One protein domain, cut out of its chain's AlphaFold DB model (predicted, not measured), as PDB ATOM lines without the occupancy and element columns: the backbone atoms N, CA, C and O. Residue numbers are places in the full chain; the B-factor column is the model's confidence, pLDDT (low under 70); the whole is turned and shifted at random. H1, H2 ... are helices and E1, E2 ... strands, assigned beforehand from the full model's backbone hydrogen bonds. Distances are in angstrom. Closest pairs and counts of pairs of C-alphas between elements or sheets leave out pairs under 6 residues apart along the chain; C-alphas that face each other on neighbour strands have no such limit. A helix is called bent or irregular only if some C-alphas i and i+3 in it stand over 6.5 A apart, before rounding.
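What this domain is: This is residues 22 to 170 and 245 to 314 of the 320 residues of the protein "Nucleosome assembly protein" of Aspergillus pseudotamarii (UniProt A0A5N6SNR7). A long, twisted sheet of five strands, curled like part of a barrel, has H7 across one face, H6 standing up from the opposite face over E3 and E4, and the long bent helix H1 running along much of the domain's length. Arm H1b grazes the sheet near edge strand E1, arm H1a stays off the sheet and comes close to H6, and of the short helices H4 packs on H7, H3 packs on H8 and grazes the sheet at E1, H5 runs straight into E1, and H2 sits at the corner after H1b, farthest from the middle of the domain. The printed part has 219 residues with eight named helices and five named strands, in the order H1 H2 H3 H4 H5 E1 E2 E3 E4 H6 E5 H7 H8; the class is mixed, helices and strands. The sheet's order is E1 E2 E3 E4 E5, mixed, with E4 and E5 parallel and the other neighbours antiparallel. The whole is elongated, spanning 63 by 38 by 29 A, and only just compact, close to loose, with a radius of gyration of the C-alphas of 20.5 A.

How they stand to each other: E1, residues 97 to 103, E2, residues 118 to 124, E3, residues 137 to 150, and E4, residues 156 to 164, form a meander, each strand the antiparallel neighbour of the one before, joined in three hairpins. Within hydrogen-bond range are N 101 and O 121 at 2.9 A between E1 and E2, N 140 and O 120 at 2.8 A between E2 and E3, and N 147 and O 159 at 2.8 A between E3 and E4. The pairing is staggered: E3 pairs with E2 over residues 137 to 142 and with E4 over 142 to 150. E4 bends by 59 degrees at residue 161. E5, residues 278 to 280, is parallel to E4, with N 279 and O 156 at 3.1 A. H7, residues 293 to 304, has a height over the sheet of 8.5 A, lies only just over E1 and E2 with 3 C-alphas on each, and runs across the strands, at 84 degrees to E1 on the local plane. H6, residues 250 to 268, is on the opposite face and stands up from the sheet; the closest C-alphas of H6 and E3 are those of Ser 253 and Arg 146, 4.6 A apart. H4, residues 79 to 82, touches H7 with residues 296 to 300 of H7 alone, the closest C-alphas being those of Ile 81 and Leu 296, 6.2 A apart. H3, residues 69 to 74, grazes the sheet and touches H8, residues 308 to 314, about perpendicular at 80 degrees, the closest C-alphas being those of Val 73 and Phe 312, 4.9 A apart. H5, residues 87 to 96, also grazes the sheet. H1, residues 22 to 60, was assigned as one helix by its hydrogen bonds but is bent, with C-alphas 47 and 50 7.2 A apart; its arms H1a, residues 22 to 47, and H1b, residues 50 to 60, stand at a steep tilt of 52 degrees. H1a is close to but not clearly touching H6, the C-alphas of Phe 28 and Leu 267 being closest at 7.4 A. H1b and H2, residues 63 to 66, only just touch, with 3 pairs of C-alphas within 8 A, and only at the corner; their closest C-alphas are those of Val 59 and Lys 66, 5.4 A apart. Every O i to N i+4 pair is within hydrogen-bond range in H1a, H1b, H3, H5, H6 and H8, and 7 of 8 are in H7; H2 and H4 are too short for such a pair.

Where its parts are: E3 is the longest strand, 41.2 A from C-alpha 137 at (78.240, 41.935, 87.171) to C-alpha 150; E4 measures 24.3 A, E2 19.5 A and E1 17.8 A. H1a begins at C-alpha 22 at (35.847, 64.965, 69.095) and is 37.0 A long; H1b is 15.2 A, H6 26.3 A, H7 14.9 A and H5 14.2 A. H8 ends at C-alpha 314 at (72.413, 36.204, 60.925).

The domain as a whole: The two C-alphas farthest apart are those of Glu 128 and Glu 271, 66.0 A. Residues 171 to 244 are not printed, and C-alphas 170 and 245 are 22.5 A apart across the cut. The links E1 to E2, E2 to E3 and E5 to H7 are long. The mean pLDDT of the printed part is 92.3, and residues 274 to 286 are under 70.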
ATOM      1  N   GLN A  22      35.133  65.977  69.878       90.88
ATOM      2  CA  GLN A  22      35.847  64.965  69.095       90.88
ATOM      3  C   GLN A  22      37.295  64.818  69.567       90.88
ATOM      4  O   GLN A  22      37.751  63.685  69.711       90.88
ATOM      5  N   LEU A  23      37.979  65.925  69.874       90.44
ATOM      6  CA  LEU A  23      39.337  65.910  70.425       90.44
ATOM      7  C   LEU A  23      39.381  65.188  71.780       90.44
ATOM      8  O   LEU A  23      40.152  64.248  71.933       90.44
ATOM      9  N   LYS A  24      38.464  65.494  72.708       87.94
ATOM     10  CA  LYS A  24      38.356  64.772  73.993       87.94
ATOM     11  C   LYS A  24      38.113  63.279  73.809       87.94
ATOM     12  O   LYS A  24      38.686  62.447  74.514       87.94
ATOM     13  N   LYS A  25      37.258  62.909  72.848       91.31
ATOM     14  CA  LYS A  25      37.012  61.497  72.543       91.31
ATOM     15  C   LYS A  25      38.261  60.812  71.989       91.31
ATOM     16  O   LYS A  25      38.488  59.655  72.333       91.31
ATOM     17  N   MET A  26      39.030  61.504  71.152       92.69
ATOM     18  CA  MET A  26      40.297  61.019  70.611       92.69
ATOM     19  C   MET A  26      41.315  60.791  71.734       92.69
ATOM     20  O   MET A  26      41.789  59.668  71.870       92.69
ATOM     21  N   SER A  27      41.536  61.771  72.616       89.94
ATOM     22  CA  SER A  27      42.448  61.638  73.764       89.94
ATOM     23  C   SER A  27      42.073  60.467  74.679       89.94
ATOM     24  O   SER A  27      42.926  59.672  75.058       89.94
ATOM     25  N   PHE A  28      40.780  60.280  74.970       92.12
ATOM     26  CA  PHE A  28      40.318  59.120  75.742       92.12
ATOM     27  C   PHE A  28      40.601  57.779  75.041       92.12
ATOM     28  O   PHE A  28      40.890  56.779  75.701       92.12
ATOM     29  N   LEU A  29      40.462  57.720  73.711       95.69
ATOM     30  CA  LEU A  29      40.738  56.500  72.951       95.69
ATOM     31  C   LEU A  29      42.235  56.172  72.928       95.69
ATOM     32  O   LEU A  29      42.569  54.999  73.086       95.69
ATOM     33  N   GLU A  30      43.104  57.175  72.805       95.00
ATOM     34  CA  GLU A  30      44.558  56.985  72.889       95.00
ATOM     35  C   GLU A  30      44.991  56.543  74.294       95.00
ATOM     36  O   GLU A  30      45.709  55.553  74.423       95.00
ATOM     37  N   GLU A  31      44.463  57.152  75.366       94.00
ATOM     38  CA  GLU A  31      44.749  56.687  76.733       94.00
ATOM     39  C   GLU A  31      44.282  55.235  76.935       94.00
ATOM     40  O   GLU A  31      44.993  54.399  77.502       94.00
ATOM     41  N   LYS A  32      43.090  54.893  76.424       97.00
ATOM     42  CA  LYS A  32      42.576  53.521  76.476       97.00
ATOM     43  C   LYS A  32      43.491  52.545  75.734       97.00
ATOM     44  O   LYS A  32      43.689  51.435  76.224       97.00
ATOM     45  N   ARG A  33      44.011  52.926  74.564       98.00
ATOM     46  CA  ARG A  33      44.960  52.111  73.800       98.00
ATOM     47  C   ARG A  33      46.256  51.907  74.587       98.00
ATOM     48  O   ARG A  33      46.630  50.759  74.781       98.00
ATOM     49  N   SER A  34      46.865  52.973  75.106       96.38
ATOM     50  CA  SER A  34      48.098  52.890  75.907       96.38
ATOM     51  C   SER A  34      47.947  51.925  77.093       96.38
ATOM     52  O   SER A  34      48.783  51.050  77.314       96.38
ATOM     53  N   ARG A  35      46.807  51.974  77.797       96.56
ATOM     54  CA  ARG A  35      46.493  51.022  78.879       96.56
ATOM     55  C   ARG A  35      46.387  49.569  78.393       96.56
ATOM     56  O   ARG A  35      46.870  48.669  79.075       96.56
ATOM     57  N   ILE A  36      45.787  49.337  77.222       98.06
ATOM     58  CA  ILE A  36      45.730  48.003  76.598       98.06
ATOM     59  C   ILE A  36      47.138  47.519  76.226       98.06
ATOM     60  O   ILE A  36      47.443  46.351  76.446       98.06
ATOM     61  N   ASP A  37      48.000  48.390  75.706       97.75
ATOM     62  CA  ASP A  37      49.372  48.035  75.329       97.75
ATOM     63  C   ASP A  37      50.198  47.614  76.565       97.75
ATOM     64  O   ASP A  37      50.893  46.595  76.528       97.75
ATOM     65  N   VAL A  38      50.026  48.296  77.706       97.19
ATOM     66  CA  VAL A  38      50.617  47.894  79.001       97.19
ATOM     67  C   VAL A  38      50.114  46.517  79.457       97.19
ATOM     68  O   VAL A  38      50.897  45.688  79.931       97.19
ATOM     69  N   ASP A  39      48.818  46.235  79.304       96.94
ATOM     70  CA  ASP A  39      48.251  44.924  79.635       96.94
ATOM     71  C   ASP A  39      48.780  43.817  78.708       96.94
ATOM     72  O   ASP A  39      49.158  42.740  79.177       96.94
ATOM     73  N   CYS A  40      48.898  44.094  77.408       97.38
ATOM     74  CA  CYS A  40      49.507  43.187  76.438       97.38
ATOM     75  C   CYS A  40      50.965  42.877  76.793       97.38
ATOM     76  O   CYS A  40      51.374  41.716  76.726       97.38
ATOM     77  N   LEU A  41      51.741  43.879  77.211       96.94
ATOM     78  CA  LEU A  41      53.135  43.705  77.616       96.94
ATOM     79  C   LEU A  41      53.268  42.761  78.817       96.94
ATOM     80  O   LEU A  41      54.121  41.868  78.836       96.94
ATOM     81  N   ARG A  42      52.386  42.921  79.806       97.06
ATOM     82  CA  ARG A  42      52.302  42.048  80.979       97.06
ATOM     83  C   ARG A  42      51.993  40.603  80.589       97.06
ATOM     84  O   ARG A  42      52.703  39.685  81.004       97.06
ATOM     85  N   ASP A  43      50.972  40.407  79.760       96.12
ATOM     86  CA  ASP A  43      50.574  39.089  79.267       96.12
ATOM     87  C   ASP A  43      51.678  38.428  78.437       96.12
ATOM     88  O   ASP A  43      51.934  37.231  78.587       96.12
ATOM     89  N   ASN A  44      52.339  39.194  77.567       95.19
ATOM     90  CA  ASN A  44      53.440  38.709  76.743       95.19
ATOM     91  C   ASN A  44      54.613  38.247  77.612       95.19
ATOM     92  O   ASN A  44      55.108  37.135  77.451       95.19
ATOM     93  N   THR A  45      54.991  39.054  78.604       94.94
ATOM     94  CA  THR A  45      56.077  38.725  79.540       94.94
ATOM     95  C   THR A  45      55.818  37.410  80.272       94.94
ATOM     96  O   THR A  45      56.720  36.586  80.417       94.94
ATOM     97  N   LEU A  46      54.576  37.181  80.709       94.75
ATOM     98  CA  LEU A  46      54.190  35.921  81.341       94.75
ATOM     99  C   LEU A  46      54.268  34.735  80.380       94.75
ATOM    100  O   LEU A  46      54.825  33.700  80.739       94.75
ATOM    101  N   LYS A  47      53.714  34.880  79.172       95.69
ATOM    102  CA  LYS A  47      53.669  33.807  78.167       95.69
ATOM    103  C   LYS A  47      55.060  33.414  77.672       95.69
ATOM    104  O   LYS A  47      55.290  32.240  77.406       95.69
ATOM    105  N   MET A  48      55.974  34.377  77.567       95.88
ATOM    106  CA  MET A  48      57.320  34.161  77.032       95.88
ATOM    107  C   MET A  48      58.327  33.665  78.074       95.88
ATOM    108  O   MET A  48      59.414  33.233  77.702       95.88
ATOM    109  N   ARG A  49      57.991  33.682  79.371       93.56
ATOM    110  CA  ARG A  49      58.911  33.306  80.460       93.56
ATOM    111  C   ARG A  49      59.525  31.917  80.269       93.56
ATOM    112  O   ARG A  49      60.743  31.773  80.350       93.56
ATOM    113  N   ASP A  50      58.693  30.914  80.006       95.44
ATOM    114  CA  ASP A  50      59.165  29.534  79.838       95.44
ATOM    115  C   ASP A  50      60.022  29.387  78.579       95.44
ATOM    116  O   ASP A  50      61.034  28.691  78.602       95.44
ATOM    117  N   TRP A  51      59.678  30.116  77.516       97.25
ATOM    118  CA  TRP A  51      60.475  30.147  76.297       97.25
ATOM    119  C   TRP A  51      61.852  30.785  76.524       97.25
ATOM    120  O   TRP A  51      62.854  30.245  76.064       97.25
ATOM    121  N   TYR A  52      61.940  31.887  77.276       97.12
ATOM    122  CA  TYR A  52      63.231  32.485  77.629       97.12
ATOM    123  C   TYR A  52      64.079  31.548  78.492       97.12
ATOM    124  O   TYR A  52      65.278  31.424  78.249       97.12
ATOM    125  N   ASN A  53      63.467  30.829  79.436       96.12
ATOM    126  CA  ASN A  53      64.168  29.809  80.217       96.12
ATOM    127  C   ASN A  53      64.705  28.678  79.325       96.12
ATOM    128  O   ASN A  53      65.838  28.234  79.509       96.12
ATOM    129  N   GLU A  54      63.916  28.217  78.352       98.00
ATOM    130  CA  GLU A  54      64.336  27.204  77.379       98.00
ATOM    131  C   GLU A  54      65.479  27.714  76.488       98.00
ATOM    132  O   GLU A  54      66.486  27.022  76.323       98.00
ATOM    133  N   ARG A  55      65.372  28.948  75.976       97.62
ATOM    134  CA  ARG A  55      66.429  29.619  75.208       97.62
ATOM    135  C   ARG A  55      67.724  29.687  76.007       97.62
ATOM    136  O   ARG A  55      68.776  29.306  75.498       97.62
ATOM    137  N   ASP A  56      67.656  30.162  77.244       96.62
ATOM    138  CA  ASP A  56      68.834  30.340  78.088       96.62
ATOM    139  C   ASP A  56      69.454  28.985  78.452       96.62
ATOM    140  O   ASP A  56      70.678  28.857  78.463       96.62
ATOM    141  N   ALA A  57      68.640  27.952  78.694       97.44
ATOM    142  CA  ALA A  57      69.125  26.591  78.908       97.44
ATOM    143  C   ALA A  57      69.834  26.037  77.662       97.44
ATOM    144  O   ALA A  57      70.903  25.435  77.785       97.44
ATOM    145  N   PHE A  58      69.283  26.272  76.467       97.62
ATOM    146  CA  PHE A  58      69.917  25.892  75.208       97.62
ATOM    147  C   PHE A  58      71.253  26.616  75.012       97.62
ATOM    148  O   PHE A  58      72.273  25.958  74.829       97.62
ATOM    149  N   VAL A  59      71.284  27.949  75.100       96.81
ATOM    150  CA  VAL A  59      72.518  28.734  74.922       96.81
ATOM    151  C   VAL A  59      73.584  28.296  75.925       96.81
ATOM    152  O   VAL A  59      74.710  28.009  75.534       96.81
ATOM    153  N   ASN A  60      73.231  28.173  77.208       94.94
ATOM    154  CA  ASN A  60      74.189  27.822  78.258       94.94
ATOM    155  C   ASN A  60      74.646  26.358  78.234       94.94
ATOM    156  O   ASN A  60      75.682  26.054  78.826       94.94
ATOM    157  N   GLY A  61      73.880  25.465  77.603       96.06
ATOM    158  CA  GLY A  61      74.199  24.044  77.470       96.06
ATOM    159  C   GLY A  61      75.117  23.703  76.292       96.06
ATOM    160  O   GLY A  61      75.486  22.539  76.156       96.06
ATOM    161  N   ASN A  62      75.473  24.678  75.447       95.69
ATOM    162  CA  ASN A  62      76.319  24.484  74.269       95.69
ATOM    163  C   ASN A  62      77.543  25.407  74.340       95.69
ATOM    164  O   ASN A  62      77.417  26.612  74.116       95.69
ATOM    165  N   ASP A  63      78.724  24.853  74.618       92.56
ATOM    166  CA  ASP A  63      79.955  25.633  74.813       92.56
ATOM    167  C   ASP A  63      80.337  26.441  73.560       92.56
ATOM    168  O   ASP A  63      80.758  27.595  73.671       92.56
ATOM    169  N   GLU A  64      80.114  25.895  72.358       89.19
ATOM    170  CA  GLU A  64      80.410  26.582  71.094       89.19
ATOM    171  C   GLU A  64      79.516  27.807  70.854       89.19
ATOM    172  O   GLU A  64      79.926  28.753  70.175       89.19
ATOM    173  N   ILE A  65      78.294  27.796  71.399       93.19
ATOM    174  CA  ILE A  65      77.344  28.909  71.293       93.19
ATOM    175  C   ILE A  65      77.623  29.912  72.407       93.19
ATOM    176  O   ILE A  65      77.838  31.094  72.134       93.19
ATOM    177  N   LYS A  66      77.643  29.432  73.653       93.81
ATOM    178  CA  LYS A  66      77.718  30.231  74.876       93.81
ATOM    179  C   LYS A  66      78.854  31.246  74.863       93.81
ATOM    180  O   LYS A  66      78.626  32.402  75.198       93.81
ATOM    181  N   GLU A  67      80.049  30.819  74.457       89.94
ATOM    182  CA  GLU A  67      81.280  31.607  74.594       89.94
ATOM    183  C   GLU A  67      81.215  32.967  73.886       89.94
ATOM    184  O   GLU A  67      81.792  33.943  74.358       89.94
ATOM    185  N   ASN A  68      80.495  33.040  72.762       90.62
ATOM    186  CA  ASN A  68      80.403  34.245  71.937       90.62
ATOM    187  C   ASN A  68      78.957  34.645  71.625       90.62
ATOM    188  O   ASN A  68      78.742  35.455  70.723       90.62
ATOM    189  N   PHE A  69      77.967  34.068  72.316       96.62
ATOM    190  CA  PHE A  69      76.556  34.274  71.991       96.62
ATOM    191  C   PHE A  69      76.201  35.761  72.021       96.62
ATOM    192  O   PHE A  69      75.865  36.338  70.991       96.62
ATOM    193  N   TRP A  70      76.369  36.400  73.178       97.25
ATOM    194  CA  TRP A  70      76.000  37.800  73.353       97.25
ATOM    195  C   TRP A  70      76.892  38.759  72.573       97.25
ATOM    196  O   TRP A  70      76.384  39.723  72.016       97.25
ATOM    197  N   VAL A  71      78.184  38.457  72.435       94.38
ATOM    198  CA  VAL A  71      79.091  39.244  71.584       94.38
ATOM    199  C   VAL A  71      78.584  39.288  70.139       94.38
ATOM    200  O   VAL A  71      78.516  40.353  69.533       94.38
ATOM    201  N   ARG A  72      78.160  38.144  69.588       94.94
ATOM    202  CA  ARG A  72      77.598  38.070  68.229       94.94
ATOM    203  C   ARG A  72      76.231  38.735  68.116       94.94
ATOM    204  O   ARG A  72      75.936  39.295  67.065       94.94
ATOM    205  N   VAL A  73      75.418  38.674  69.170       97.56
ATOM    206  CA  VAL A  73      74.134  39.383  69.237       97.56
ATOM    207  C   VAL A  73      74.354  40.890  69.156       97.56
ATOM    208  O   VAL A  73      73.749  41.529  68.304       97.56
ATOM    209  N   PHE A  74      75.270  41.438  69.958       96.75
ATOM    210  CA  PHE A  74      75.629  42.857  69.909       96.75
ATOM    211  C   PHE A  74      76.257  43.262  68.570       96.75
ATOM    212  O   PHE A  74      75.916  44.309  68.042       96.75
ATOM    213  N   ALA A  75      77.080  42.405  67.956       94.00
ATOM    214  CA  ALA A  75      77.634  42.662  66.621       94.00
ATOM    215  C   ALA A  75      76.582  42.688  65.489       94.00
ATOM    216  O   ALA A  75      76.914  43.024  64.356       94.00
ATOM    217  N   ASN A  76      75.340  42.275  65.765       95.25
ATOM    218  CA  ASN A  76      74.202  42.365  64.845       95.25
ATOM    219  C   ASN A  76      73.058  43.173  65.468       95.25
ATOM    220  O   ASN A  76      71.896  42.960  65.112       95.25
ATOM    221  N   ALA A  77      73.365  44.039  66.433       95.75
ATOM    222  CA  ALA A  77      72.363  44.865  67.075       95.75
ATOM    223  C   ALA A  77      71.660  45.768  66.040       95.75
ATOM    224  O   ALA A  77      72.264  46.153  65.036       95.75
ATOM    225  N   PRO A  78      70.370  46.086  66.244       94.94
ATOM    226  CA  PRO A  78      69.679  47.083  65.434       94.94
ATOM    227  C   PRO A  78      70.351  48.462  65.559       94.94
ATOM    228  O   PRO A  78      71.064  48.729  66.530       94.94
ATOM    229  N   SER A  79      70.104  49.347  64.587       93.88
ATOM    230  CA  SER A  79      70.687  50.699  64.523       93.88
ATOM    231  C   SER A  79      70.447  51.518  65.786       93.88
ATOM    232  O   SER A  79      71.321  52.259  66.213       93.88
ATOM    233  N   GLU A  80      69.290  51.316  66.412       94.38
ATOM    234  CA  GLU A  80      68.835  51.922  67.656       94.38
ATOM    235  C   GLU A  80      69.777  51.625  68.836       94.38
ATOM    236  O   GLU A  80      69.714  52.303  69.854       94.38
ATOM    237  N   ILE A  81      70.665  50.633  68.705       96.62
ATOM    238  CA  ILE A  81      71.645  50.227  69.720       96.62
ATOM    239  C   ILE A  81      73.069  50.374  69.189       96.62
ATOM    240  O   ILE A  81      73.920  50.920  69.886       96.62
ATOM    241  N   ASP A  82      73.330  49.893  67.970       94.56
ATOM    242  CA  ASP A  82      74.670  49.856  67.368       94.56
ATOM    243  C   ASP A  82      75.311  51.248  67.289       94.56
ATOM    244  O   ASP A  82      76.486  51.408  67.608       94.56
ATOM    245  N   GLN A  83      74.513  52.285  67.005       92.50
ATOM    246  CA  GLN A  83      74.980  53.675  66.955       92.50
ATOM    247  C   GLN A  83      75.595  54.186  68.273       92.50
ATOM    248  O   GLN A  83      76.345  55.160  68.263       92.50
ATOM    249  N   TYR A  84      75.286  53.554  69.411       94.25
ATOM    250  CA  TYR A  84      75.824  53.929  70.722       94.25
ATOM    251  C   TYR A  84      77.096  53.163  71.102       94.25
ATOM    252  O   TYR A  84      77.673  53.435  72.153       94.25
ATOM    253  N   ILE A  85      77.532  52.192  70.295       94.12
ATOM    254  CA  ILE A  85      78.684  51.339  70.594       94.12
ATOM    255  C   ILE A  85      79.875  51.804  69.757       94.12
ATOM    256  O   ILE A  85      80.024  51.438  68.593       94.12
ATOM    257  N   MET A  86      80.770  52.583  70.364       90.69
ATOM    258  CA  MET A  86      81.997  53.017  69.694       90.69
ATOM    259  C   MET A  86      83.022  51.876  69.597       90.69
ATOM    260  O   MET A  86      82.946  50.873  70.307       90.69
ATOM    261  N   THR A  87      84.067  52.049  68.780       91.94
ATOM    262  CA  THR A  87      85.145  51.051  68.623       91.94
ATOM    263  C   THR A  87      85.754  50.570  69.956       91.94
ATOM    264  O   THR A  87      85.898  49.353  70.129       91.94
ATOM    265  N   PRO A  88      86.092  51.444  70.931       92.75
ATOM    266  CA  PRO A  88      86.590  50.993  72.234       92.75
ATOM    267  C   PRO A  88      85.542  50.213  73.040       92.75
ATOM    268  O   PRO A  88      85.890  49.242  73.718       92.75
ATOM    269  N   ASP A  89      84.266  50.587  72.926       95.69
ATOM    270  CA  ASP A  89      83.162  49.892  73.588       95.69
ATOM    271  C   ASP A  89      82.976  48.491  73.011       95.69
ATOM    272  O   ASP A  89      82.900  47.518  73.760       95.69
ATOM    273  N   ALA A  90      82.986  48.370  71.682       95.25
ATOM    274  CA  ALA A  90      82.916  47.097  70.977       95.25
ATOM    275  C   ALA A  90      84.080  46.173  71.370       95.25
ATOM    276  O   ALA A  90      83.877  44.974  71.564       95.25
ATOM    277  N   ALA A  91      85.291  46.716  71.546       95.06
ATOM    278  CA  ALA A  91      86.443  45.949  72.020       95.06
ATOM    279  C   ALA A  91      86.251  45.440  73.461       95.06
ATOM    280  O   ALA A  91      86.529  44.270  73.750       95.06
ATOM    281  N   ALA A  92      85.743  46.286  74.362       96.25
ATOM    282  CA  ALA A  92      85.460  45.903  75.740       96.25
ATOM    283  C   ALA A  92      84.317  44.883  75.828       96.25
ATOM    284  O   ALA A  92      84.490  43.821  76.428       96.25
ATOM    285  N   LEU A  93      83.179  45.134  75.179       96.62
ATOM    286  CA  LEU A  93      82.052  44.200  75.121       96.62
ATOM    287  C   LEU A  93      82.470  42.873  74.480       96.62
ATOM    288  O   LEU A  93      82.210  41.811  75.041       96.62
ATOM    289  N   GLY A  94      83.176  42.918  73.349       94.81
ATOM    290  CA  GLY A  94      83.568  41.731  72.593       94.81
ATOM    291  C   GLY A  94      84.559  40.819  73.311       94.81
ATOM    292  O   GLY A  94      84.550  39.611  73.086       94.81
ATOM    293  N   SER A  95      85.395  41.373  74.190       92.81
ATOM    294  CA  SER A  95      86.365  40.589  74.963       92.81
ATOM    295  C   SER A  95      85.853  40.177  76.341       92.81
ATOM    296  O   SER A  95      86.298  39.158  76.862       92.81
ATOM    297  N   THR A  96      84.913  40.922  76.931       96.38
ATOM    298  CA  THR A  96      84.549  40.740  78.344       96.38
ATOM    299  C   THR A  96      83.116  40.283  78.573       96.38
ATOM    300  O   THR A  96      82.869  39.641  79.591       96.38
ATOM    301  N   LEU A  97      82.162  40.556  77.677       97.50
ATOM    302  CA  LEU A  97      80.753  40.230  77.904       97.50
ATOM    303  C   LEU A  97      80.522  38.716  77.852       97.50
ATOM    304  O   LEU A  97      80.821  38.055  76.860       97.50
ATOM    305  N   LYS A  98      79.938  38.169  78.920       95.94
ATOM    306  CA  LYS A  98      79.536  36.758  79.012       95.94
ATOM    307  C   LYS A  98      78.042  36.580  78.832       95.94
ATOM    308  O   LYS A  98      77.613  35.616  78.207       95.94
ATOM    309  N   ASN A  99      77.254  37.460  79.442       97.50
ATOM    310  CA  ASN A  99      75.812  37.294  79.499       97.50
ATOM    311  C   ASN A  99      75.079  38.632  79.575       97.50
ATOM    312  O   ASN A  99      75.556  39.565  80.220       97.50
ATOM    313  N   LEU A 100      73.892  38.680  78.974       98.25
ATOM    314  CA  LEU A 100      72.904  39.731  79.175       98.25
ATOM    315  C   LEU A 100      71.576  39.089  79.583       98.25
ATOM    316  O   LEU A 100      71.020  38.249  78.876       98.25
ATOM    317  N   LYS A 101      71.032  39.531  80.712       98.06
ATOM    318  CA  LYS A 101      69.694  39.157  81.159       98.06
ATOM    319  C   LYS A 101      68.819  40.394  81.287       98.06
ATOM    320  O   LYS A 101      69.247  41.393  81.862       98.06
ATOM    321  N   VAL A 102      67.595  40.290  80.784       98.25
ATOM    322  CA  VAL A 102      66.561  41.316  80.907       98.25
ATOM    323  C   VAL A 102      65.415  40.741  81.728       98.25
ATOM    324  O   VAL A 102      64.906  39.664  81.428       98.25
ATOM    325  N   ASP A 103      65.018  41.455  82.778       96.75
ATOM    326  CA  ASP A 103      63.886  41.094  83.629       96.75
ATOM    327  C   ASP A 103      62.921  42.276  83.762       96.75
ATOM    328  O   ASP A 103      63.336  43.387  84.083       96.75
ATOM    329  N   ARG A 104      61.614  42.032  83.642       97.44
ATOM    330  CA  ARG A 104      60.587  42.995  84.077       97.44
ATOM    331  C   ARG A 104      60.292  42.785  85.557       97.44
ATOM    332  O   ARG A 104      59.340  42.108  85.938       97.44
ATOM    333  N   PHE A 105      61.216  43.268  86.382       97.12
ATOM    334  CA  PHE A 105      61.398  42.847  87.774       97.12
ATOM    335  C   PHE A 105      60.302  43.314  88.742       97.12
ATOM    336  O   PHE A 105      60.174  42.737  89.821       97.12
ATOM    337  N   GLU A 106      59.500  44.318  88.371       96.94
ATOM    338  CA  GLU A 106      58.334  44.731  89.162       96.94
ATOM    339  C   GLU A 106      57.108  43.830  88.931       96.94
ATOM    340  O   GLU A 106      56.121  43.948  89.657       96.94
ATOM    341  N   LEU A 107      57.159  42.894  87.972       96.19
ATOM    342  CA  LEU A 107      56.127  41.875  87.797       96.19
ATOM    343  C   LEU A 107      56.355  40.684  88.726       96.19
ATOM    344  O   LEU A 107      57.407  40.048  88.722       96.19
ATOM    345  N   ASN A 108      55.314  40.306  89.462       94.06
ATOM    346  CA  ASN A 108      55.324  39.062  90.220       94.06
ATOM    347  C   ASN A 108      55.057  37.827  89.330       94.06
ATOM    348  O   ASN A 108      54.850  37.917  88.116       94.06
ATOM    349  N   GLU A 109      55.020  36.637  89.932       89.94
ATOM    350  CA  GLU A 109      54.797  35.378  89.205       89.94
ATOM    351  C   GLU A 109      53.474  35.348  88.424       89.94
ATOM    352  O   GLU A 109      53.423  34.754  87.348       89.94
ATOM    353  N   GLN A 110      52.439  36.028  88.933       91.38
ATOM    354  CA  GLN A 110      51.120  36.172  88.305       91.38
ATOM    355  C   GLN A 110      51.033  37.384  87.360       91.38
ATOM    356  O   GLN A 110      49.943  37.723  86.905       91.38
ATOM    357  N   GLY A 111      52.154  38.064  87.106       90.38
ATOM    358  CA  GLY A 111      52.266  39.226  86.226       90.38
ATOM    359  C   GLY A 111      51.703  40.507  86.818       90.38
ATOM    360  O   GLY A 111      51.565  41.489  86.109       90.38
ATOM    361  N   LYS A 112      51.359  40.557  88.103       93.31
ATOM    362  CA  LYS A 112      50.912  41.813  88.717       93.31
ATOM    363  C   LYS A 112      52.115  42.715  88.968       93.31
ATOM    364  O   LYS A 112      53.109  42.242  89.510       93.31
ATOM    365  N   GLY A 113      51.978  43.993  88.624       94.31
ATOM    366  CA  GLY A 113      53.024  45.004  88.763       94.31
ATOM    367  C   GLY A 113      53.140  45.898  87.533       94.31
ATOM    368  O   GLY A 113      52.275  45.855  86.647       94.31
ATOM    369  N   GLU A 114      54.212  46.688  87.495       96.44
ATOM    370  CA  GLU A 114      54.568  47.567  86.380       96.44
ATOM    371  C   GLU A 114      55.435  46.805  85.360       96.44
ATOM    372  O   GLU A 114      56.582  46.476  85.663       96.44
ATOM    373  N   PRO A 115      54.912  46.457  84.169       97.38
ATOM    374  CA  PRO A 115      55.675  45.715  83.169       97.38
ATOM    375  C   PRO A 115      56.724  46.568  82.447       97.38
ATOM    376  O   PRO A 115      57.619  45.999  81.831       97.38
ATOM    377  N   ARG A 116      56.641  47.902  82.477       97.94
ATOM    378  CA  ARG A 116      57.599  48.771  81.771       97.94
ATOM    379  C   ARG A 116      58.913  48.954  82.526       97.94
ATOM    380  O   ARG A 116      59.910  49.293  81.904       97.94
ATOM    381  N   SER A 117      58.942  48.668  83.825       98.56
ATOM    382  CA  SER A 117      60.183  48.644  84.601       98.56
ATOM    383  C   SER A 117      61.055  47.460  84.189       98.56
ATOM    384  O   SER A 117      60.602  46.311  84.170       98.56
ATOM    385  N   ILE A 118      62.318  47.736  83.878       98.44
ATOM    386  CA  ILE A 118      63.272  46.796  83.291       98.44
ATOM    387  C   ILE A 118      64.517  46.722  84.174       98.44
ATOM    388  O   ILE A 118      65.036  47.730  84.640       98.44
ATOM    389  N   ARG A 119      65.043  45.518  84.383       98.81
ATOM    390  CA  ARG A 119      66.366  45.282  84.956       98.81
ATOM    391  C   ARG A 119      67.249  44.669  83.886       98.81
ATOM    392  O   ARG A 119      66.960  43.576  83.401       98.81
ATOM    393  N   LEU A 120      68.348  45.346  83.588       98.81
ATOM    394  CA  LEU A 120      69.412  44.851  82.730       98.81
ATOM    395  C   LEU A 120      70.535  44.315  83.615       98.81
ATOM    396  O   LEU A 120      71.058  45.024  84.473       98.81
ATOM    397  N   THR A 121      70.890  43.049  83.436       98.81
ATOM    398  CA  THR A 121      72.002  42.410  84.142       98.81
ATOM    399  C   THR A 121      73.042  41.974  83.128       98.81
ATOM    400  O   THR A 121      72.830  41.008  82.396       98.81
ATOM    401  N   PHE A 122      74.168  42.676  83.115       98.69
ATOM    402  CA  PHE A 122      75.335  42.324  82.321       98.69
ATOM    403  C   PHE A 122      76.298  41.525  83.193       98.69
ATOM    404  O   PHE A 122      76.582  41.917  84.327       98.69
ATOM    405  N   GLU A 123      76.790  40.405  82.679       98.38
ATOM    406  CA  GLU A 123      77.805  39.585  83.337       98.38
ATOM    407  C   GLU A 123      79.055  39.559  82.472       98.38
ATOM    408  O   GLU A 123      78.978  39.317  81.265       98.38
ATOM    409  N   PHE A 124      80.205  39.779  83.096       97.88
ATOM    410  CA  PHE A 124      81.484  39.940  82.430       97.88
ATOM    411  C   PHE A 124      82.505  38.923  82.931       97.88
ATOM    412  O   PHE A 124      82.396  38.356  84.023       97.88
ATOM    413  N   ARG A 125      83.521  38.678  82.109       96.38
ATOM    414  CA  ARG A 125      84.762  38.027  82.528       96.38
ATOM    415  C   ARG A 125      85.465  38.913  83.558       96.38
ATOM    416  O   ARG A 125      85.264  40.127  83.585       96.38
ATOM    417  N   THR A 126      86.293  38.306  84.400       94.69
ATOM    418  CA  THR A 126      87.042  38.987  85.470       94.69
ATOM    419  C   THR A 126      88.515  38.580  85.435       94.69
ATOM    420  O   THR A 126      88.912  37.685  84.685       94.69
ATOM    421  N   GLY A 127      89.354  39.239  86.240       94.00
ATOM    422  CA  GLY A 127      90.776  38.907  86.331       94.00
ATOM    423  C   GLY A 127      91.550  39.277  85.063       94.00
ATOM    424  O   GLY A 127      91.391  40.377  84.539       94.00
ATOM    425  N   GLU A 128      92.420  38.384  84.587       93.50
ATOM    426  CA  GLU A 128      93.256  38.626  83.395       93.50
ATOM    427  C   GLU A 128      92.452  38.622  82.086       93.50
ATOM    428  O   GLU A 128      92.871  39.241  81.112       93.50
ATOM    429  N   GLU A 129      91.277  37.986  82.068       93.81
ATOM    430  CA  GLU A 129      90.399  37.938  80.892       93.81
ATOM    431  C   GLU A 129      89.634  39.248  80.653       93.81
ATOM    432  O   GLU A 129      89.066  39.442  79.582       93.81
ATOM    433  N   ASN A 130      89.618  40.157  81.632       96.81
ATOM    434  CA  ASN A 130      89.013  41.475  81.495       96.81
ATOM    435  C   ASN A 130      90.051  42.561  81.780       96.81
ATOM    436  O   ASN A 130      90.311  42.857  82.943       96.81
ATOM    437  N   PRO A 131      90.664  43.176  80.757       96.88
ATOM    438  CA  PRO A 131      91.669  44.210  80.972       96.88
ATOM    439  C   PRO A 131      91.070  45.578  81.330       96.88
ATOM    440  O   PRO A 131      91.830  46.457  81.727       96.88
ATOM    441  N   PHE A 132      89.748  45.762  81.236       97.88
ATOM    442  CA  PHE A 132      89.095  47.069  81.338       97.88
ATOM    443  C   PHE A 132      88.620  47.404  82.755       97.88
ATOM    444  O   PHE A 132      88.837  48.514  83.232       97.88
ATOM    445  N   PHE A 133      87.982  46.460  83.446       98.19
ATOM    446  CA  PHE A 133      87.374  46.689  84.762       98.19
ATOM    447  C   PHE A 133      87.269  45.394  85.579       98.19
ATOM    448  O   PHE A 133      87.488  44.298  85.070       98.19
ATOM    449  N   GLU A 134      86.951  45.520  86.868       98.00
ATOM    450  CA  GLU A 134      86.906  44.387  87.811       98.00
ATOM    451  C   GLU A 134      85.492  43.825  88.056       98.00
ATOM    452  O   GLU A 134      85.342  42.758  88.653       98.00
ATOM    453  N   ASN A 135      84.432  44.518  87.622       98.19
ATOM    454  CA  ASN A 135      83.055  44.077  87.850       98.19
ATOM    455  C   ASN A 135      82.752  42.754  87.133       98.19
ATOM    456  O   ASN A 135      82.718  42.697  85.908       98.19
ATOM    457  N   GLU A 136      82.394  41.716  87.893       98.12
ATOM    458  CA  GLU A 136      81.795  40.494  87.335       98.12
ATOM    459  C   GLU A 136      80.372  40.741  86.820       98.12
ATOM    460  O   GLU A 136      79.920  40.107  85.871       98.12
ATOM    461  N   LYS A 137      79.644  41.658  87.463       98.50
ATOM    462  CA  LYS A 137      78.240  41.935  87.171       98.50
ATOM    463  C   LYS A 137      77.934  43.424  87.305       98.50
ATOM    464  O   LYS A 137      78.317  44.045  88.296       98.50
ATOM    465  N   LEU A 138      77.190  43.956  86.339       98.75
ATOM    466  CA  LEU A 138      76.539  45.265  86.409       98.75
ATOM    467  C   LEU A 138      75.026  45.055  86.320       98.75
ATOM    468  O   LEU A 138      74.534  44.440  85.374       98.75
ATOM    469  N   VAL A 139      74.294  45.543  87.321       98.81
ATOM    470  CA  VAL A 139      72.828  45.485  87.363       98.81
ATOM    471  C   VAL A 139      72.302  46.903  87.282       98.81
ATOM    472  O   VAL A 139      72.521  47.679  88.209       98.81
ATOM    473  N   LYS A 140      71.603  47.226  86.197       98.69
ATOM    474  CA  LYS A 140      70.921  48.506  86.029       98.69
ATOM    475  C   LYS A 140      69.419  48.292  86.106       98.69
ATOM    476  O   LYS A 140      68.840  47.595  85.275       98.69
ATOM    477  N   GLU A 141      68.808  48.840  87.147       98.69
ATOM    478  CA  GLU A 141      67.359  48.830  87.336       98.69
ATOM    479  C   GLU A 141      66.787  50.148  86.841       98.69
ATOM    480  O   GLU A 141      67.197  51.216  87.294       98.69
ATOM    481  N   LEU A 142      65.852  50.062  85.904       98.69
ATOM    482  CA  LEU A 142      65.116  51.182  85.357       98.69
ATOM    483  C   LEU A 142      63.655  51.020  85.751       98.69
ATOM    484  O   LEU A 142      63.001  50.028  85.424       98.69
ATOM    485  N   TYR A 143      63.161  51.989  86.495       98.56
ATOM    486  CA  TYR A 143      61.813  52.013  87.013       98.56
ATOM    487  C   TYR A 143      60.965  52.923  86.143       98.56
ATOM    488  O   TYR A 143      61.293  54.094  85.987       98.56
ATOM    489  N   TRP A 144      59.847  52.426  85.630       98.12
ATOM    490  CA  TRP A 144      58.880  53.303  84.993       98.12
ATOM    491  C   TRP A 144      58.171  54.142  86.062       98.12
ATOM    492  O   TRP A 144      57.707  53.623  87.091       98.12
ATOM    493  N   ARG A 145      58.131  55.455  85.850       97.19
ATOM    494  CA  ARG A 145      57.545  56.428  86.769       97.19
ATOM    495  C   ARG A 145      56.670  57.412  86.020       97.19
ATOM    496  O   ARG A 145      56.831  57.634  84.828       97.19
ATOM    497  N   ARG A 146      55.747  58.010  86.766       94.31
ATOM    498  CA  ARG A 146      54.878  59.095  86.319       94.31
ATOM    499  C   ARG A 146      54.958  60.261  87.298       94.31
ATOM    500  O   ARG A 146      55.091  60.054  88.497       94.31
ATOM    501  N   ARG A 147      54.818  61.480  86.807       91.94
ATOM    502  CA  ARG A 147      54.675  62.711  87.582       91.94
ATOM    503  C   ARG A 147      53.490  63.495  87.026       91.94
ATOM    504  O   ARG A 147      53.219  63.458  85.832       91.94
ATOM    505  N   SER A 148      52.780  64.186  87.910       89.81
ATOM    506  CA  SER A 148      51.694  65.105  87.565       89.81
ATOM    507  C   SER A 148      51.749  66.284  88.529       89.81
ATOM    508  O   SER A 148      51.628  66.094  89.743       89.81
ATOM    509  N   VAL A 149      51.983  67.490  88.014       86.44
ATOM    510  CA  VAL A 149      52.139  68.708  88.818       86.44
ATOM    511  C   VAL A 149      51.231  69.800  88.274       86.44
ATOM    512  O   VAL A 149      51.259  70.107  87.087       86.44
ATOM    513  N   LYS A 150      50.461  70.438  89.160       84.94
ATOM    514  CA  LYS A 150      49.706  71.644  88.810       84.94
ATOM    515  C   LYS A 150      50.605  72.871  88.836       84.94
ATOM    516  O   LYS A 150      51.242  73.151  89.854       84.94
ATOM    517  N   THR A 151      50.620  73.617  87.747       80.81
ATOM    518  CA  THR A 151      51.352  74.875  87.621       80.81
ATOM    519  C   THR A 151      50.581  76.041  88.243       80.81
ATOM    520  O   THR A 151      49.395  75.951  88.570       80.81
ATOM    521  N   ALA A 152      51.268  77.170  88.434       80.25
ATOM    522  CA  ALA A 152      50.694  78.366  89.052       80.25
ATOM    523  C   ALA A 152      49.557  79.005  88.228       80.25
ATOM    524  O   ALA A 152      48.706  79.691  88.795       80.25
ATOM    525  N   ASP A 153      49.534  78.781  86.914       80.38
ATOM    526  CA  ASP A 153      48.479  79.195  85.982       80.38
ATOM    527  C   ASP A 153      47.321  78.183  85.883       80.38
ATOM    528  O   ASP A 153      46.348  78.434  85.176       80.38
ATOM    529  N   GLY A 154      47.371  77.090  86.654       78.31
ATOM    530  CA  GLY A 154      46.280  76.125  86.793       78.31
ATOM    531  C   GLY A 154      46.292  74.976  85.786       78.31
ATOM    532  O   GLY A 154      45.370  74.161  85.823       78.31
ATOM    533  N   LYS A 155      47.316  74.891  84.929       81.31
ATOM    534  CA  LYS A 155      47.541  73.768  84.011       81.31
ATOM    535  C   LYS A 155      48.157  72.578  84.738       81.31
ATOM    536  O   LYS A 155      48.686  72.721  85.844       81.31
ATOM    537  N   THR A 156      48.090  71.403  84.124       83.06
ATOM    538  CA  THR A 156      48.717  70.194  84.662       83.06
ATOM    539  C   THR A 156      49.855  69.780  83.754       83.06
ATOM    540  O   THR A 156      49.658  69.464  82.592       83.06
ATOM    541  N   LYS A 157      51.066  69.763  84.293       84.19
ATOM    542  CA  LYS A 157      52.230  69.222  83.604       84.19
ATOM    543  C   LYS A 157      52.380  67.761  83.981       84.19
ATOM    544  O   LYS A 157      52.408  67.430  85.172       84.19
ATOM    545  N   SER A 158      52.449  66.892  82.980       86.62
ATOM    546  CA  SER A 158      52.601  65.454  83.191       86.62
ATOM    547  C   SER A 158      53.867  64.936  82.526       86.62
ATOM    548  O   SER A 158      54.267  65.419  81.472       86.62
ATOM    549  N   TRP A 159      54.509  63.972  83.174       90.94
ATOM    550  CA  TRP A 159      55.672  63.280  82.639       90.94
ATOM    551  C   TRP A 159      55.567  61.802  82.976       90.94
ATOM    552  O   TRP A 159      55.117  61.436  84.065       90.94
ATOM    553  N   GLU A 160      56.010  60.951  82.067       92.81
ATOM    554  CA  GLU A 160      56.247  59.545  82.340       92.81
ATOM    555  C   GLU A 160      57.466  59.050  81.573       92.81
ATOM    556  O   GLU A 160      57.740  59.533  80.480       92.81
ATOM    557  N   GLY A 161      58.188  58.099  82.153       95.25
ATOM    558  CA  GLY A 161      59.422  57.583  81.572       95.25
ATOM    559  C   GLY A 161      60.182  56.690  82.541       95.25
ATOM    560  O   GLY A 161      59.693  56.362  83.632       95.25
ATOM    561  N   LEU A 162      61.374  56.267  82.135       97.31
ATOM    562  CA  LEU A 162      62.258  55.464  82.970       97.31
ATOM    563  C   LEU A 162      63.096  56.359  83.887       97.31
ATOM    564  O   LEU A 162      63.597  57.404  83.496       97.31
ATOM    565  N   VAL A 163      63.271  55.921  85.131       96.50
ATOM    566  CA  VAL A 163      64.227  56.512  86.074       96.50
ATOM    567  C   VAL A 163      65.155  55.432  86.606       96.50
ATOM    568  O   VAL A 163      64.767  54.267  86.731       96.50
ATOM    569  N   SER A 164      66.392  55.783  86.932       97.31
ATOM    570  CA  SER A 164      67.405  54.829  87.374       97.31
ATOM    571  C   SER A 164      68.412  55.467  88.327       97.31
ATOM    572  O   SER A 164      68.510  56.683  88.462       97.31
ATOM    573  N   GLU A 165      69.194  54.616  88.979       96.38
ATOM    574  CA  GLU A 165      70.372  55.014  89.742       96.38
ATOM    575  C   GLU A 165      71.633  54.735  88.915       96.38
ATOM    576  O   GLU A 165      71.684  53.723  88.195       96.38
ATOM    577  N   PRO A 166      72.674  55.580  89.004       97.69
ATOM    578  CA  PRO A 166      73.913  55.322  88.296       97.69
ATOM    579  C   PRO A 166      74.631  54.107  88.903       97.69
ATOM    580  O   PRO A 166      74.627  53.888  90.116       97.69
ATOM    581  N   VAL A 167      75.252  53.297  88.046       98.56
ATOM    582  CA  VAL A 167      75.940  52.059  88.431       98.56
ATOM    583  C   VAL A 167      77.427  52.223  88.166       98.56
ATOM    584  O   VAL A 167      77.862  52.278  87.019       98.56
ATOM    585  N   ARG A 168      78.223  52.274  89.234       98.31
ATOM    586  CA  ARG A 168      79.666  52.491  89.122       98.31
ATOM    587  C   ARG A 168      80.384  51.283  88.514       98.31
ATOM    588  O   ARG A 168      80.206  50.146  88.962       98.31
ATOM    589  N   ILE A 169      81.271  51.557  87.561       98.56
ATOM    590  CA  ILE A 169      82.220  50.585  87.011       98.56
ATOM    591  C   ILE A 169      83.573  50.779  87.702       98.56
ATOM    592  O   ILE A 169      84.090  51.885  87.813       98.56
ATOM    593  N   GLN A 170      84.144  49.688  88.200       98.06
ATOM    594  CA  GLN A 170      85.459  49.622  88.828       98.06
ATOM    595  C   GLN A 170      86.517  49.488  87.737       98.06
ATOM    596  O   GLN A 170      87.059  48.403  87.501       98.06
ATOM    597  N   GLY A 245      67.493  59.611  84.246       91.94
ATOM    598  CA  GLY A 245      66.203  60.226  83.956       91.94
ATOM    599  C   GLY A 245      65.792  61.235  85.039       91.94
ATOM    600  O   GLY A 245      66.620  61.737  85.803       91.94
ATOM    601  N   ASN A 246      64.493  61.523  85.117       89.69
ATOM    602  CA  ASN A 246      63.960  62.503  86.064       89.69
ATOM    603  C   ASN A 246      63.991  62.017  87.520       89.69
ATOM    604  O   ASN A 246      63.762  60.844  87.812       89.69
ATOM    605  N   ASP A 247      64.172  62.943  88.466       88.50
ATOM    606  CA  ASP A 247      64.093  62.649  89.903       88.50
ATOM    607  C   ASP A 247      62.630  62.475  90.349       88.50
ATOM    608  O   ASP A 247      62.018  63.398  90.890       88.50
ATOM    609  N   VAL A 248      62.032  61.314  90.048       92.00
ATOM    610  CA  VAL A 248      60.643  60.961  90.394       92.00
ATOM    611  C   VAL A 248      60.611  59.777  91.357       92.00
ATOM    612  O   VAL A 248      60.954  58.642  91.014       92.00
ATOM    613  N   SER A 249      60.120  60.026  92.571       92.94
ATOM    614  CA  SER A 249      59.990  58.985  93.596       92.94
ATOM    615  C   SER A 249      58.890  57.962  93.277       92.94
ATOM    616  O   SER A 249      57.935  58.226  92.539       92.94
ATOM    617  N   ALA A 250      58.982  56.777  93.887       95.50
ATOM    618  CA  ALA A 250      57.937  55.759  93.780       95.50
ATOM    619  C   ALA A 250      56.602  56.239  94.384       95.50
ATOM    620  O   ALA A 250      55.532  55.926  93.859       95.50
ATOM    621  N   GLU A 251      56.650  57.011  95.473       95.75
ATOM    622  CA  GLU A 251      55.479  57.595  96.125       95.75
ATOM    623  C   GLU A 251      54.783  58.623  95.232       95.75
ATOM    624  O   GLU A 251      53.559  58.572  95.082       95.75
ATOM    625  N   GLU A 252      55.558  59.520  94.617       94.56
ATOM    626  CA  GLU A 252      55.055  60.507  93.662       94.56
ATOM    627  C   GLU A 252      54.391  59.817  92.469       94.56
ATOM    628  O   GLU A 252      53.238  60.107  92.141       94.56
ATOM    629  N   SER A 253      55.067  58.822  91.892       96.50
ATOM    630  CA  SER A 253      54.516  58.053  90.782       96.50
ATOM    631  C   SER A 253      53.244  57.318  91.142       96.50
ATOM    632  O   SER A 253      52.299  57.319  90.357       96.50
ATOM    633  N   LYS A 254      53.171  56.728  92.334       96.06
ATOM    634  CA  LYS A 254      51.953  56.065  92.789       96.06
ATOM    635  C   LYS A 254      50.787  57.047  92.907       96.06
ATOM    636  O   LYS A 254      49.673  56.691  92.524       96.06
ATOM    637  N   ALA A 255      51.023  58.253  93.422       95.12
ATOM    638  CA  ALA A 255      49.993  59.282  93.526       95.12
ATOM    639  C   ALA A 255      49.509  59.742  92.137       95.12
ATOM    640  O   ALA A 255      48.301  59.781  91.895       95.12
ATOM    641  N   ALA A 256      50.434  60.000  91.206       94.44
ATOM    642  CA  ALA A 256      50.104  60.387  89.834       94.44
ATOM    643  C   ALA A 256      49.334  59.281  89.086       94.44
ATOM    644  O   ALA A 256      48.350  59.553  88.397       94.44
ATOM    645  N   THR A 257      49.718  58.014  89.267       94.38
ATOM    646  CA  THR A 257      48.994  56.869  88.696       94.38
ATOM    647  C   THR A 257      47.579  56.756  89.257       94.38
ATOM    648  O   THR A 257      46.640  56.579  88.486       94.38
ATOM    649  N   GLN A 258      47.393  56.920  90.572       94.81
ATOM    650  CA  GLN A 258      46.060  56.894  91.185       94.81
ATOM    651  C   GLN A 258      45.153  57.998  90.632       94.81
ATOM    652  O   GLN A 258      44.010  57.721  90.272       94.81
ATOM    653  N   GLN A 259      45.669  59.223  90.496       92.31
ATOM    654  CA  GLN A 259      44.923  60.335  89.905       92.31
ATOM    655  C   GLN A 259      44.503  60.026  88.458       92.31
ATOM    656  O   GLN A 259      43.338  60.217  88.093       92.31
ATOM    657  N   ALA A 260      45.427  59.507  87.643       92.25
ATOM    658  CA  ALA A 260      45.151  59.132  86.259       92.25
ATOM    659  C   ALA A 260      44.115  57.998  86.158       92.25
ATOM    660  O   ALA A 260      43.215  58.048  85.319       92.25
ATOM    661  N   ASP A 261      44.193  56.987  87.026       94.50
ATOM    662  CA  ASP A 261      43.242  55.871  87.071       94.50
ATOM    663  C   ASP A 261      41.832  56.324  87.466       94.50
ATOM    664  O   ASP A 261      40.846  55.906  86.851       94.50
ATOM    665  N   GLU A 262      41.715  57.213  88.453       94.06
ATOM    666  CA  GLU A 262      40.434  57.799  88.851       94.06
ATOM    667  C   GLU A 262      39.817  58.640  87.726       94.06
ATOM    668  O   GLU A 262      38.618  58.517  87.450       94.06
ATOM    669  N   ARG A 263      40.631  59.459  87.043       92.12
ATOM    670  CA  ARG A 263      40.215  60.236  85.863       92.12
ATOM    671  C   ARG A 263      39.712  59.315  84.754       92.12
ATOM    672  O   ARG A 263      38.585  59.484  84.281       92.12
ATOM    673  N   PHE A 264      40.484  58.295  84.391       94.00
ATOM    674  CA  PHE A 264      40.110  57.334  83.353       94.00
ATOM    675  C   PHE A 264      38.827  56.568  83.691       94.00
ATOM    676  O   PHE A 264      37.982  56.341  82.821       94.00
ATOM    677  N   ALA A 265      38.640  56.191  84.960       95.50
ATOM    678  CA  ALA A 265      37.442  55.495  85.415       95.50
ATOM    679  C   ALA A 265      36.175  56.358  85.288       95.50
ATOM    680  O   ALA A 265      35.120  55.829  84.926       95.50
ATOM    681  N   LYS A 266      36.267  57.668  85.554       94.12
ATOM    682  CA  LYS A 266      35.165  58.626  85.342       94.12
ATOM    683  C   LYS A 266      34.844  58.775  83.854       94.12
ATOM    684  O   LYS A 266      33.702  58.551  83.448       94.12
ATOM    685  N   LEU A 267      35.861  59.025  83.023       91.94
ATOM    686  CA  LEU A 267      35.700  59.149  81.568       91.94
ATOM    687  C   LEU A 267      35.105  57.879  80.940       91.94
ATOM    688  O   LEU A 267      34.221  57.949  80.086       91.94
ATOM    689  N   SER A 268      35.515  56.703  81.420       93.19
ATOM    690  CA  SER A 268      34.998  55.410  80.954       93.19
ATOM    691  C   SER A 268      33.505  55.207  81.238       93.19
ATOM    692  O   SER A 268      32.846  54.448  80.526       93.19
ATOM    693  N   LYS A 269      32.953  55.889  82.250       94.56
ATOM    694  CA  LYS A 269      31.517  55.895  82.573       94.56
ATOM    695  C   LYS A 269      30.741  56.995  81.840       94.56
ATOM    696  O   LYS A 269      29.525  57.073  81.990       94.56
ATOM    697  N   GLY A 270      31.422  57.817  81.041       89.31
ATOM    698  CA  GLY A 270      30.838  58.975  80.364       89.31
ATOM    699  C   GLY A 270      30.650  60.191  81.272       89.31
ATOM    700  O   GLY A 270      29.899  61.095  80.913       89.31
ATOM    701  N   GLU A 271      31.295  60.216  82.441       89.31
ATOM    702  CA  GLU A 271      31.304  61.388  83.318       89.31
ATOM    703  C   GLU A 271      32.256  62.454  82.758       89.31
ATOM    704  O   GLU A 271      33.332  62.136  82.248       89.31
ATOM    705  N   THR A 272      31.865  63.725  82.856       80.25
ATOM    706  CA  THR A 272      32.739  64.854  82.516       80.25
ATOM    707  C   THR A 272      33.752  65.057  83.636       80.25
ATOM    708  O   THR A 272      33.379  65.142  84.806       80.25
ATOM    709  N   VAL A 273      35.026  65.145  83.273       80.62
ATOM    710  CA  VAL A 273      36.109  65.554  84.171       80.62
ATOM    711  C   VAL A 273      36.509  66.967  83.755       80.62
ATOM    712  O   VAL A 273      36.441  67.274  82.568       80.62
ATOM    713  N   GLU A 274      36.836  67.839  84.710       68.94
ATOM    714  CA  GLU A 274      37.397  69.152  84.373       68.94
ATOM    715  C   GLU A 274      38.692  68.926  83.588       68.94
ATOM    716  O   GLU A 274      39.575  68.203  84.054       68.94
ATOM    717  N   ASP A 275      38.756  69.469  82.372       57.22
ATOM    718  CA  ASP A 275      39.948  69.383  81.541       57.22
ATOM    719  C   ASP A 275      41.008  70.293  82.151       57.22
ATOM    720  O   ASP A 275      40.947  71.518  82.053       57.22
ATOM    721  N   GLU A 276      41.963  69.679  82.830       59.41
ATOM    722  CA  GLU A 276      43.241  70.318  83.085       59.41
ATOM    723  C   GLU A 276      43.980  70.282  81.745       59.41
ATOM    724  O   GLU A 276      44.157  69.203  81.179       59.41
ATOM    725  N   GLU A 277      44.319  71.447  81.185       57.84
ATOM    726  CA  GLU A 277      45.188  71.497  80.007       57.84
ATOM    727  C   GLU A 277      46.494  70.791  80.380       57.84
ATOM    728  O   GLU A 277      47.225  71.250  81.263       57.84
ATOM    729  N   GLU A 278      46.706  69.623  79.773       59.09
ATOM    730  CA  GLU A 278      47.896  68.808  79.960       59.09
ATOM    731  C   GLU A 278      48.972  69.323  79.002       59.09
ATOM    732  O   GLU A 278      48.813  69.241  77.783       59.09
ATOM    733  N   GLU A 279      50.041  69.894  79.553       60.47
ATOM    734  CA  GLU A 279      51.237  70.254  78.789       60.47
ATOM    735  C   GLU A 279      52.327  69.208  79.049       60.47
ATOM    736  O   GLU A 279      52.589  68.837  80.201       60.47
ATOM    737  N   GLU A 280      52.946  68.716  77.975       56.41
ATOM    738  CA  GLU A 280      54.217  67.996  78.063       56.41
ATOM    739  C   GLU A 280      55.293  69.005  78.466       56.41
ATOM    740  O   GLU A 280      55.350  70.109  77.922       56.41
ATOM    741  N   ASP A 281      56.095  68.663  79.471       56.97
ATOM    742  CA  ASP A 281      57.020  69.619  80.068       56.97
ATOM    743  C   ASP A 281      58.478  69.333  79.702       56.97
ATOM    744  O   ASP A 281      59.052  68.334  80.140       56.97
ATOM    745  N   GLU A 282      59.077  70.260  78.954       51.62
ATOM    746  CA  GLU A 282      60.505  70.297  78.605       51.62
ATOM    747  C   GLU A 282      61.381  70.791  79.782       51.62
ATOM    748  O   GLU A 282      62.594  70.607  79.791       51.62
ATOM    749  N   GLU A 283      60.794  71.401  80.821       49.84
ATOM    750  CA  GLU A 283      61.528  72.019  81.944       49.84
ATOM    751  C   GLU A 283      62.074  71.010  82.977       49.84
ATOM    752  O   GLU A 283      62.715  71.411  83.956       49.84
ATOM    753  N   PHE A 284      61.827  69.710  82.785       52.81
ATOM    754  CA  PHE A 284      62.337  68.653  83.662       52.81
ATOM    755  C   PHE A 284      63.756  68.180  83.319       52.81
ATOM    756  O   PHE A 284      64.272  67.342  84.050       52.81
ATOM    757  N   GLU A 285      64.404  68.716  82.280       54.34
ATOM    758  CA  GLU A 285      65.781  68.352  81.916       54.34
ATOM    759  C   GLU A 285      66.792  68.726  83.015       54.34
ATOM    760  O   GLU A 285      67.388  69.806  83.061       54.34
ATOM    761  N   ASP A 286      66.992  67.790  83.936       63.25
ATOM    762  CA  ASP A 286      68.179  67.724  84.763       63.25
ATOM    763  C   ASP A 286      69.383  67.309  83.908       63.25
ATOM    764  O   ASP A 286      69.258  66.681  82.860       63.25
ATOM    765  N   ILE A 287      70.583  67.630  84.390       80.19
ATOM    766  CA  ILE A 287      71.826  67.162  83.771       80.19
ATOM    767  C   ILE A 287      71.820  65.636  83.715       80.19
ATOM    768  O   ILE A 287      71.874  64.978  84.761       80.19
ATOM    769  N   GLU A 288      71.793  65.125  82.491       88.12
ATOM    770  CA  GLU A 288      71.800  63.714  82.146       88.12
ATOM    771  C   GLU A 288      73.088  63.403  81.375       88.12
ATOM    772  O   GLU A 288      73.467  64.112  80.446       88.12
ATOM    773  N   VAL A 289      73.801  62.364  81.806       90.38
ATOM    774  CA  VAL A 289      75.078  61.945  81.209       90.38
ATOM    775  C   VAL A 289      74.900  61.073  79.979       90.38
ATOM    776  O   VAL A 289      75.859  60.855  79.244       90.38
ATOM    777  N   PHE A 290      73.698  60.536  79.793       93.00
ATOM    778  CA  PHE A 290      73.337  59.745  78.631       93.00
ATOM    779  C   PHE A 290      71.875  60.044  78.258       93.00
ATOM    780  O   PHE A 290      70.984  59.305  78.681       93.00
ATOM    781  N   PRO A 291      71.601  61.144  77.527       89.81
ATOM    782  CA  PRO A 291      70.237  61.633  77.280       89.81
ATOM    783  C   PRO A 291      69.286  60.574  76.707       89.81
ATOM    784  O   PRO A 291      68.164  60.427  77.187       89.81
ATOM    785  N   ASP A 292      69.777  59.742  75.786       92.69
ATOM    786  CA  ASP A 292      69.000  58.677  75.135       92.69
ATOM    787  C   ASP A 292      68.933  57.368  75.948       92.69
ATOM    788  O   ASP A 292      68.702  56.278  75.414       92.69
ATOM    789  N   GLY A 293      69.210  57.421  77.254       95.62
ATOM    790  CA  GLY A 293      69.381  56.218  78.070       95.62
ATOM    791  C   GLY A 293      68.092  55.417  78.219       95.62
ATOM    792  O   GLY A 293      68.134  54.187  78.243       95.62
ATOM    793  N   GLU A 294      66.941  56.086  78.245       96.00
ATOM    794  CA  GLU A 294      65.639  55.418  78.217       96.00
ATOM    795  C   GLU A 294      65.447  54.628  76.921       96.00
ATOM    796  O   GLU A 294      65.134  53.436  76.960       96.00
ATOM    797  N   GLN A 295      65.686  55.271  75.780       96.56
ATOM    798  CA  GLN A 295      65.503  54.693  74.455       96.56
ATOM    799  C   GLN A 295      66.440  53.501  74.258       96.56
ATOM    800  O   GLN A 295      65.990  52.436  73.832       96.56
ATOM    801  N   LEU A 296      67.710  53.628  74.657       97.62
ATOM    802  CA  LEU A 296      68.671  52.529  74.613       97.62
ATOM    803  C   LEU A 296      68.245  51.360  75.517       97.62
ATOM    804  O   LEU A 296      68.322  50.199  75.110       97.62
ATOM    805  N   ALA A 297      67.766  51.635  76.735       98.31
ATOM    806  CA  ALA A 297      67.300  50.590  77.644       98.31
ATOM    807  C   ALA A 297      66.086  49.830  77.086       98.31
ATOM    808  O   ALA A 297      66.036  48.601  77.191       98.31
ATOM    809  N   ILE A 298      65.135  50.548  76.482       98.25
ATOM    810  CA  ILE A 298      63.958  49.967  75.829       98.25
ATOM    811  C   ILE A 298      64.386  49.133  74.619       98.25
ATOM    812  O   ILE A 298      64.004  47.970  74.544       98.25
ATOM    813  N   ALA A 299      65.246  49.655  73.741       98.38
ATOM    814  CA  ALA A 299      65.732  48.921  72.571       98.38
ATOM    815  C   ALA A 299      66.470  47.628  72.971       98.38
ATOM    816  O   ALA A 299      66.256  46.560  72.391       98.38
ATOM    817  N   ILE A 300      67.294  47.665  74.026       98.62
ATOM    818  CA  ILE A 300      67.930  46.453  74.566       98.62
ATOM    819  C   ILE A 300      66.875  45.441  75.045       98.62
ATOM    820  O   ILE A 300      67.023  44.235  74.814       98.62
ATOM    821  N   ALA A 301      65.826  45.906  75.725       98.38
ATOM    822  CA  ALA A 301      64.811  45.052  76.332       98.38
ATOM    823  C   ALA A 301      63.795  44.474  75.339       98.38
ATOM    824  O   ALA A 301      63.347  43.341  75.539       98.38
ATOM    825  N   ASP A 302      63.455  45.230  74.296       96.81
ATOM    826  CA  ASP A 302      62.349  44.935  73.386       96.81
ATOM    827  C   ASP A 302      62.840  44.456  72.010       96.81
ATOM    828  O   ASP A 302      62.215  43.566  71.433       96.81
ATOM    829  N   ASP A 303      64.005  44.920  71.543       97.50
ATOM    830  CA  ASP A 303      64.520  44.599  70.205       97.50
ATOM    831  C   ASP A 303      65.745  43.673  70.238       97.50
ATOM    832  O   ASP A 303      65.819  42.707  69.478       97.50
ATOM    833  N   LEU A 304      66.711  43.892  71.138       98.25
ATOM    834  CA  LEU A 304      67.931  43.069  71.189       98.25
ATOM    835  C   LEU A 304      67.698  41.730  71.887       98.25
ATOM    836  O   LEU A 304      67.958  40.656  71.338       98.25
ATOM    837  N   TRP A 305      67.249  41.789  73.141       98.31
ATOM    838  CA  TRP A 305      67.182  40.616  73.999       98.31
ATOM    839  C   TRP A 305      66.120  39.605  73.544       98.31
ATOM    840  O   TRP A 305      66.442  38.411  73.510       98.31
ATOM    841  N   PRO A 306      64.897  40.002  73.136       97.38
ATOM    842  CA  PRO A 306      63.901  39.058  72.634       97.38
ATOM    843  C   PRO A 306      64.336  38.361  71.342       97.38
ATOM    844  O   PRO A 306      64.088  37.164  71.184       97.38
ATOM    845  N   HIS A 307      65.055  39.072  70.468       97.12
ATOM    846  CA  HIS A 307      65.479  38.588  69.152       97.12
ATOM    847  C   HIS A 307      66.899  37.994  69.132       97.12
ATOM    848  O   HIS A 307      67.414  37.654  68.067       97.12
ATOM    849  N   ALA A 308      67.528  37.780  70.291       97.75
ATOM    850  CA  ALA A 308      68.924  37.349  70.398       97.75
ATOM    851  C   ALA A 308      69.275  36.094  69.565       97.75
ATOM    852  O   ALA A 308      70.325  36.050  68.930       97.75
ATOM    853  N   LEU A 309      68.405  35.076  69.503       96.56
ATOM    854  CA  LEU A 309      68.662  33.892  68.662       96.56
ATOM    855  C   LEU A 309      68.697  34.229  67.165       96.56
ATOM    856  O   LEU A 309      69.545  33.711  66.437       96.56
ATOM    857  N   GLU A 310      67.787  35.092  66.707       95.94
ATOM    858  CA  GLU A 310      67.745  35.549  65.319       95.94
ATOM    859  C   GLU A 310      69.026  36.317  64.988       95.94
ATOM    860  O   GLU A 310      69.721  35.973  64.029       95.94
ATOM    861  N   LEU A 311      69.383  37.293  65.826       96.31
ATOM    862  CA  LEU A 311      70.570  38.132  65.652       96.31
ATOM    863  C   LEU A 311      71.862  37.309  65.659       96.31
ATOM    864  O   LEU A 311      72.712  37.492  64.791       96.31
ATOM    865  N   PHE A 312      71.975  36.330  66.561       95.12
ATOM    866  CA  PHE A 312      73.087  35.379  66.570       95.12
ATOM    867  C   PHE A 312      73.185  34.589  65.254       95.12
ATOM    868  O   PHE A 312      74.284  34.366  64.738       95.12
ATOM    869  N   SER A 313      72.046  34.162  64.695       90.94
ATOM    870  CA  SER A 313      72.009  33.321  63.495       90.94
ATOM    871  C   SER A 313      72.373  34.056  62.197       90.94
ATOM    872  O   SER A 313      72.910  33.422  61.284       90.94
ATOM    873  N   LYS A 314      72.163  35.384  62.128       87.62
ATOM    874  CA  LYS A 314      72.413  36.204  60.925       87.62
ATOM    875  C   LYS A 314      73.834  36.041  60.371       87.62
ATOM    876  O   LYS A 314      74.019  36.002  59.157       87.62
TER     877      LYS A 314